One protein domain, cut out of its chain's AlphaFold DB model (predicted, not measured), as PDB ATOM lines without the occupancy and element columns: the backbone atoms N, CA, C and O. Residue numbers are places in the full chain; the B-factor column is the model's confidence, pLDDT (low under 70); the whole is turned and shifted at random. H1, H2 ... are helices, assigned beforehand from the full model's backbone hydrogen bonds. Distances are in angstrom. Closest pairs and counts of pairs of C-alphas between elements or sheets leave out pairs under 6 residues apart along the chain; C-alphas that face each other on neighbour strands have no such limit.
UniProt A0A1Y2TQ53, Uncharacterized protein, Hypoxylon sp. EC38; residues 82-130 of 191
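AT A GLANCE: This is residues 82 to 130 of the 191 residues of an uncharacterized protein of Hypoxylon sp. EC38 (UniProt A0A1Y2TQ53). There is little regular structure here: a small head of loops and two short helices, H1 and then H2, set steeply to each other, from which the tail of residues 82 to 88 sticks out along the longest axis. The printed part has 49 residues, 15 of them in named elements, with no named strand; the class is all helix. It is loose, with a radius of gyration of the C-alphas of 12.3 A, and spans 40 by 24 by 16 A.

IN THESE COORDINATES: Start at C-alpha 82, (84.210, 93.553, 9.758). Further on, residues 94 to 95 pair antiparallel with residues 99 to 100. Find H1, residues 108 to 114, 9.9 A long, then H2, residues 123 to 130, 10.9 A long, ending at C-alpha 130, (53.691, 76.507, -7.589).

HOW THE PARTS SIT: H1 and H2 touch; their closest C-alphas, those of His 110 and Ala 129, are 5.9 A apart. They run the same way at a steep tilt of 69 degrees, only just short of about perpendicular. In H1 and H2 every O i to N i+4 pair is within hydrogen-bond range.

THE WHOLE: The farthest C-alphas, those of Ser 82 and Thr 128, are 40.7 A apart. The printed part has no cut, the link from H1 to H2 is short, and no printed residue is under 70 in pLDDT.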
ATOM      1  N   SER A  82      85.441  93.893  10.462       86.44
ATOM      2  CA  SER A  82      84.210  93.553   9.758       86.44
ATOM      3  C   SER A  82      84.225  92.071   9.372       86.44
ATOM      4  O   SER A  82      85.250  91.510   8.963       86.44
ATOM      5  N   SER A  83      83.080  91.410   9.533       87.75
ATOM      6  CA  SER A  83      82.919  90.044   9.046       87.75
ATOM      7  C   SER A  83      83.012  90.044   7.521       87.75
ATOM      8  O   SER A  83      82.329  90.820   6.856       87.75
ATOM      9  N   LYS A  84      83.852  89.166   6.959       91.62
ATOM     10  CA  LYS A  84      83.942  88.968   5.501       91.62
ATOM     11  C   LYS A  84      82.759  88.180   4.948       91.62
ATOM     12  O   LYS A  84      82.508  88.203   3.748       91.62
ATOM     13  N   THR A  85      82.074  87.446   5.814       88.94
ATOM     14  CA  THR A  85      80.869  86.701   5.473       88.94
ATOM     15  C   THR A  85      79.652  87.470   5.968       88.94
ATOM     16  O   THR A  85      79.719  88.070   7.050       88.94
ATOM     17  N   PRO A  86      78.535  87.450   5.227       84.50
ATOM     18  CA  PRO A  86      77.286  87.974   5.754       84.50
ATOM     19  C   PRO A  86      76.944  87.265   7.070       84.50
ATOM     20  O   PRO A  86      77.329  86.112   7.292       84.50
ATOM     21  N   PHE A  87      76.239  87.965   7.957       84.75
ATOM     22  CA  PHE A  87      75.677  87.326   9.142       84.75
ATOM     23  C   PHE A  87      74.761  86.171   8.708       84.75
ATOM     24  O   PHE A  87      74.086  86.305   7.683       84.75
ATOM     25  N   PRO A  88      74.721  85.051   9.454       84.12
ATOM     26  CA  PRO A  88      73.819  83.946   9.148       84.12
ATOM     27  C   PRO A  88      72.378  84.438   8.957       84.12
ATOM     28  O   PRO A  88      71.818  85.115   9.823       84.12
ATOM     29  N   GLU A  89      71.784  84.125   7.806       79.00
ATOM     30  CA  GLU A  89      70.434  84.561   7.454       79.00
ATOM     31  C   GLU A  89      69.391  83.675   8.157       79.00
ATOM     32  O   GLU A  89      68.967  82.658   7.625       79.00
ATOM     33  N   ASN A  90      68.940  84.074   9.350       84.19
ATOM     34  CA  ASN A  90      67.815  83.441  10.062       84.19
ATOM     35  C   ASN A  90      66.483  84.148   9.755       84.19
ATOM     36  O   ASN A  90      65.707  84.491  10.653       84.19
ATOM     37  N   ARG A  91      66.234  84.463   8.480       89.00
ATOM     38  CA  ARG A  91      65.002  85.152   8.081       89.00
ATOM     39  C   ARG A  91      63.837  84.172   8.065       89.00
ATOM     40  O   ARG A  91      63.925  83.092   7.500       89.00
ATOM     41  N   VAL A  92      62.733  84.594   8.672       92.62
ATOM     42  CA  VAL A  92      61.454  83.881   8.649       92.62
ATOM     43  C   VAL A  92      60.495  84.567   7.675       92.62
ATOM     44  O   VAL A  92      60.577  85.793   7.526       92.62
ATOM     45  N   PRO A  93      59.578  83.829   7.030       94.25
ATOM     46  CA  PRO A  93      58.550  84.415   6.176       94.25
ATOM     47  C   PRO A  93      57.645  85.354   6.973       94.25
ATOM     48  O   PRO A  93      57.247  85.024   8.093       94.25
ATOM     49  N   ARG A  94      57.318  86.527   6.413       94.56
ATOM     50  CA  ARG A  94      56.488  87.537   7.096       94.56
ATOM     51  C   ARG A  94      55.257  87.983   6.317       94.56
ATOM     52  O   ARG A  94      55.382  88.525   5.223       94.56
ATOM     53  N   ARG A  95      54.069  87.905   6.910       93.44
ATOM     54  CA  ARG A  95      52.860  88.532   6.365       93.44
ATOM     55  C   ARG A  95      52.935  90.049   6.570       93.44
ATOM     56  O   ARG A  95      53.210  90.525   7.674       93.44
ATOM     57  N   GLY A  96      52.750  90.814   5.492       89.44
ATOM     58  CA  GLY A  96      52.817  92.282   5.529       89.44
ATOM     59  C   GLY A  96      54.171  92.849   5.987       89.44
ATOM     60  O   GLY A  96      54.222  93.966   6.485       89.44
ATOM     61  N   GLY A  97      55.255  92.070   5.892       88.44
ATOM     62  CA  GLY A  97      56.609  92.487   6.281       88.44
ATOM     63  C   GLY A  97      56.888  92.532   7.789       88.44
ATOM     64  O   GLY A  97      58.046  92.660   8.177       88.44
ATOM     65  N   LEU A  98      55.874  92.367   8.644       90.56
ATOM     66  CA  LEU A  98      56.008  92.522  10.098       90.56
ATOM     67  C   LEU A  98      55.749  91.223  10.860       90.56
ATOM     68  O   LEU A  98      56.519  90.876  11.756       90.56
ATOM     69  N   ILE A  99      54.713  90.475  10.487       93.56
ATOM     70  CA  ILE A  99      54.224  89.329  11.263       93.56
ATOM     71  C   ILE A  99      54.888  88.056  10.754       93.56
ATOM     72  O   ILE A  99      54.694  87.707   9.596       93.56
ATOM     73  N   ALA A 100      55.666  87.370  11.591       93.88
ATOM     74  CA  ALA A 100      56.238  86.071  11.238       93.88
ATOM     75  C   ALA A 100      55.135  85.014  11.072       93.88
ATOM     76  O   ALA A 100      54.182  85.005  11.846       93.88
ATOM     77  N   VAL A 101      55.283  84.144  10.074       94.25
ATOM     78  CA  VAL A 101      54.304  83.103   9.727       94.25
ATOM     79  C   VAL A 101      54.867  81.725  10.064       94.25
ATOM     80  O   VAL A 101      56.023  81.433   9.743       94.25
ATOM     81  N   SER A 102      54.056  80.892  10.722       92.44
ATOM     82  CA  SER A 102      54.429  79.520  11.097       92.44
ATOM     83  C   SER A 102      54.397  78.567   9.890       92.44
ATOM     84  O   SER A 102      53.556  78.760   9.012       92.44
ATOM     85  N   PRO A 103      55.230  77.504   9.840       90.94
ATOM     86  CA  PRO A 103      55.165  76.466   8.803       90.94
ATOM     87  C   PRO A 103      53.799  75.791   8.622       90.94
ATOM     88  O   PRO A 103      53.514  75.288   7.536       90.94
ATOM     89  N   ASP A 104      52.966  75.783   9.666       91.06
ATOM     90  CA  ASP A 104      51.632  75.168   9.649       91.06
ATOM     91  C   ASP A 104      50.569  76.039   8.958       91.06
ATOM     92  O   ASP A 104      49.461  75.580   8.678       91.06
ATOM     93  N   GLU A 105      50.874  77.314   8.699       90.88
ATOM     94  CA  GLU A 105      49.934  78.239   8.073       90.88
ATOM     95  C   GLU A 105      49.869  78.044   6.547       90.88
ATOM     96  O   GLU A 105      50.886  77.806   5.890       90.88
ATOM     97  N   PRO A 106      48.679  78.191   5.935       89.44
ATOM     98  CA  PRO A 106      48.478  77.881   4.517       89.44
ATOM     99  C   PRO A 106      49.241  78.817   3.568       89.44
ATOM    100  O   PRO A 106      49.573  78.432   2.448       89.44
ATOM    101  N   ASP A 107      49.529  80.048   3.989       90.44
ATOM    102  CA  ASP A 107      50.267  81.032   3.198       90.44
ATOM    103  C   ASP A 107      51.789  80.949   3.386       90.44
ATOM    104  O   ASP A 107      52.520  81.617   2.652       90.44
ATOM    105  N   TYR A 108      52.282  80.100   4.296       93.06
ATOM    106  CA  TYR A 108      53.710  79.951   4.588       93.06
ATOM    107  C   TYR A 108      54.536  79.683   3.328       93.06
ATOM    108  O   TYR A 108      55.483  80.411   3.030       93.06
ATOM    109  N   ALA A 109      54.146  78.678   2.537       92.69
ATOM    110  CA  ALA A 109      54.892  78.288   1.345       92.69
ATOM    111  C   ALA A 109      54.907  79.390   0.272       92.69
ATOM    112  O   ALA A 109      55.944  79.648  -0.343       92.69
ATOM    113  N   HIS A 110      53.790  80.100   0.098       91.25
ATOM    114  CA  HIS A 110      53.714  81.236  -0.819       91.25
ATOM    115  C   HIS A 110      54.591  82.404  -0.358       91.25
ATOM    116  O   HIS A 110      55.295  82.996  -1.177       91.25
ATOM    117  N   LEU A 111      54.603  82.712   0.943       93.06
ATOM    118  CA  LEU A 111      55.442  83.768   1.506       93.06
ATOM    119  C   LEU A 111      56.930  83.414   1.446       93.06
ATOM    120  O   LEU A 111      57.734  84.286   1.122       93.06
ATOM    121  N   CYS A 112      57.301  82.151   1.678       93.31
ATOM    122  CA  CYS A 112      58.668  81.673   1.475       93.31
ATOM    123  C   CYS A 112      59.142  81.946   0.046       93.31
ATOM    124  O   CYS A 112      60.218  82.503  -0.150       93.31
ATOM    125  N   ILE A 113      58.333  81.597  -0.958       91.94
ATOM    126  CA  ILE A 113      58.680  81.819  -2.368       91.94
ATOM    127  C   ILE A 113      58.748  83.317  -2.678       91.94
ATOM    128  O   ILE A 113      59.756  83.784  -3.209       91.94
ATOM    129  N   ALA A 114      57.721  84.080  -2.297       91.56
ATOM    130  CA  ALA A 114      57.637  85.513  -2.571       91.56
ATOM    131  C   ALA A 114      58.779  86.323  -1.930       91.56
ATOM    132  O   ALA A 114      59.157  87.369  -2.451       91.56
ATOM    133  N   GLN A 115      59.337  85.849  -0.812       92.38
ATOM    134  CA  GLN A 115      60.398  86.532  -0.062       92.38
ATOM    135  C   GLN A 115      61.799  85.963  -0.314       92.38
ATOM    136  O   GLN A 115      62.752  86.406   0.329       92.38
ATOM    137  N   GLY A 116      61.940  84.999  -1.231       90.56
ATOM    138  CA  GLY A 116      63.225  84.363  -1.546       90.56
ATOM    139  C   GLY A 116      63.730  83.384  -0.477       90.56
ATOM    140  O   GLY A 116      64.894  83.002  -0.489       90.56
ATOM    141  N   LEU A 117      62.862  82.940   0.433       92.00
ATOM    142  CA  LEU A 117      63.148  81.983   1.507       92.00
ATOM    143  C   LEU A 117      62.798  80.540   1.101       92.00
ATOM    144  O   LEU A 117      62.355  79.730   1.911       92.00
ATOM    145  N   THR A 118      62.982  80.189  -0.173       90.56
ATOM    146  CA  THR A 118      62.646  78.857  -0.712       90.56
ATOM    147  C   THR A 118      63.474  77.728  -0.100       90.56
ATOM    148  O   THR A 118      63.046  76.576  -0.136       90.56
ATOM    149  N   HIS A 119      64.628  78.048   0.489       90.19
ATOM    150  CA  HIS A 119      65.467  77.104   1.227       90.19
ATOM    151  C   HIS A 119      64.797  76.571   2.506       90.19
ATOM    152  O   HIS A 119      65.202  75.524   2.998       90.19
ATOM    153  N   LEU A 120      63.765  77.254   3.021       90.38
ATOM    154  CA  LEU A 120      62.978  76.801   4.173       90.38
ATOM    155  C   LEU A 120      61.916  75.752   3.807       90.38
ATOM    156  O   LEU A 120      61.313  75.156   4.694       90.38
ATOM    157  N   LEU A 121      61.655  75.538   2.513       91.31
ATOM    158  CA  LEU A 121      60.625  74.616   2.041       91.31
ATOM    159  C   LEU A 121      61.201  73.256   1.660       91.31
ATOM    160  O   LEU A 121      62.239  73.159   1.000       91.31
ATOM    161  N   THR A 122      60.441  72.209   1.967       89.50
ATOM    162  CA  THR A 122      60.641  70.881   1.374       89.50
ATOM    163  C   THR A 122      60.259  70.883  -0.110       89.50
ATOM    164  O   THR A 122      59.465  71.710  -0.567       89.50
ATOM    165  N   ASP A 123      60.795  69.942  -0.890       86.31
ATOM    166  CA  ASP A 123      60.525  69.886  -2.335       86.31
ATOM    167  C   ASP A 123      59.045  69.634  -2.656       86.31
ATOM    168  O   ASP A 123      58.516  70.197  -3.615       86.31
ATOM    169  N   GLN A 124      58.344  68.892  -1.793       85.25
ATOM    170  CA  GLN A 124      56.896  68.713  -1.881       85.25
ATOM    171  C   GLN A 124      56.149  70.044  -1.688       85.25
ATOM    172  O   GLN A 124      55.289  70.390  -2.496       85.25
ATOM    173  N   GLN A 125      56.504  70.833  -0.665       84.44
ATOM    174  CA  GLN A 125      55.871  72.133  -0.402       84.44
ATOM    175  C   GLN A 125      56.110  73.141  -1.534       84.44
ATOM    176  O   GLN A 125      55.202  73.898  -1.882       84.44
ATOM    177  N   LYS A 126      57.301  73.127  -2.153       84.62
ATOM    178  CA  LYS A 126      57.596  73.960  -3.334       84.62
ATOM    179  C   LYS A 126      56.659  73.626  -4.497       84.62
ATOM    180  O   LYS A 126      56.104  74.535  -5.109       84.62
ATOM    181  N   GLN A 127      56.454  72.337  -4.782       81.25
ATOM    182  CA  GLN A 127      55.576  71.883  -5.867       81.25
ATOM    183  C   GLN A 127      54.111  72.256  -5.618       81.25
ATOM    184  O   GLN A 127      53.443  72.754  -6.522       81.25
ATOM    185  N   THR A 128      53.608  72.077  -4.395       80.06
ATOM    186  CA  THR A 128      52.223  72.435  -4.053       80.06
ATOM    187  C   THR A 128      51.960  73.936  -4.207       80.06
ATOM    188  O   THR A 128      50.943  74.317  -4.787       80.06
ATOM    189  N   ALA A 129      52.886  74.792  -3.762       77.44
ATOM    190  CA  ALA A 129      52.727  76.245  -3.849       77.44
ATOM    191  C   ALA A 129      52.830  76.794  -5.287       77.44
ATOM    192  O   ALA A 129      52.177  77.783  -5.614       77.44
ATOM    193  N   LEU A 130      53.609  76.150  -6.164       72.00
ATOM    194  CA  LEU A 130      53.691  76.507  -7.589       72.00
ATOM    195  C   LEU A 130      52.439  76.081  -8.372       72.00
ATOM    196  O   LEU A 130      51.999  76.796  -9.271       72.00
TER     197      LEU A 130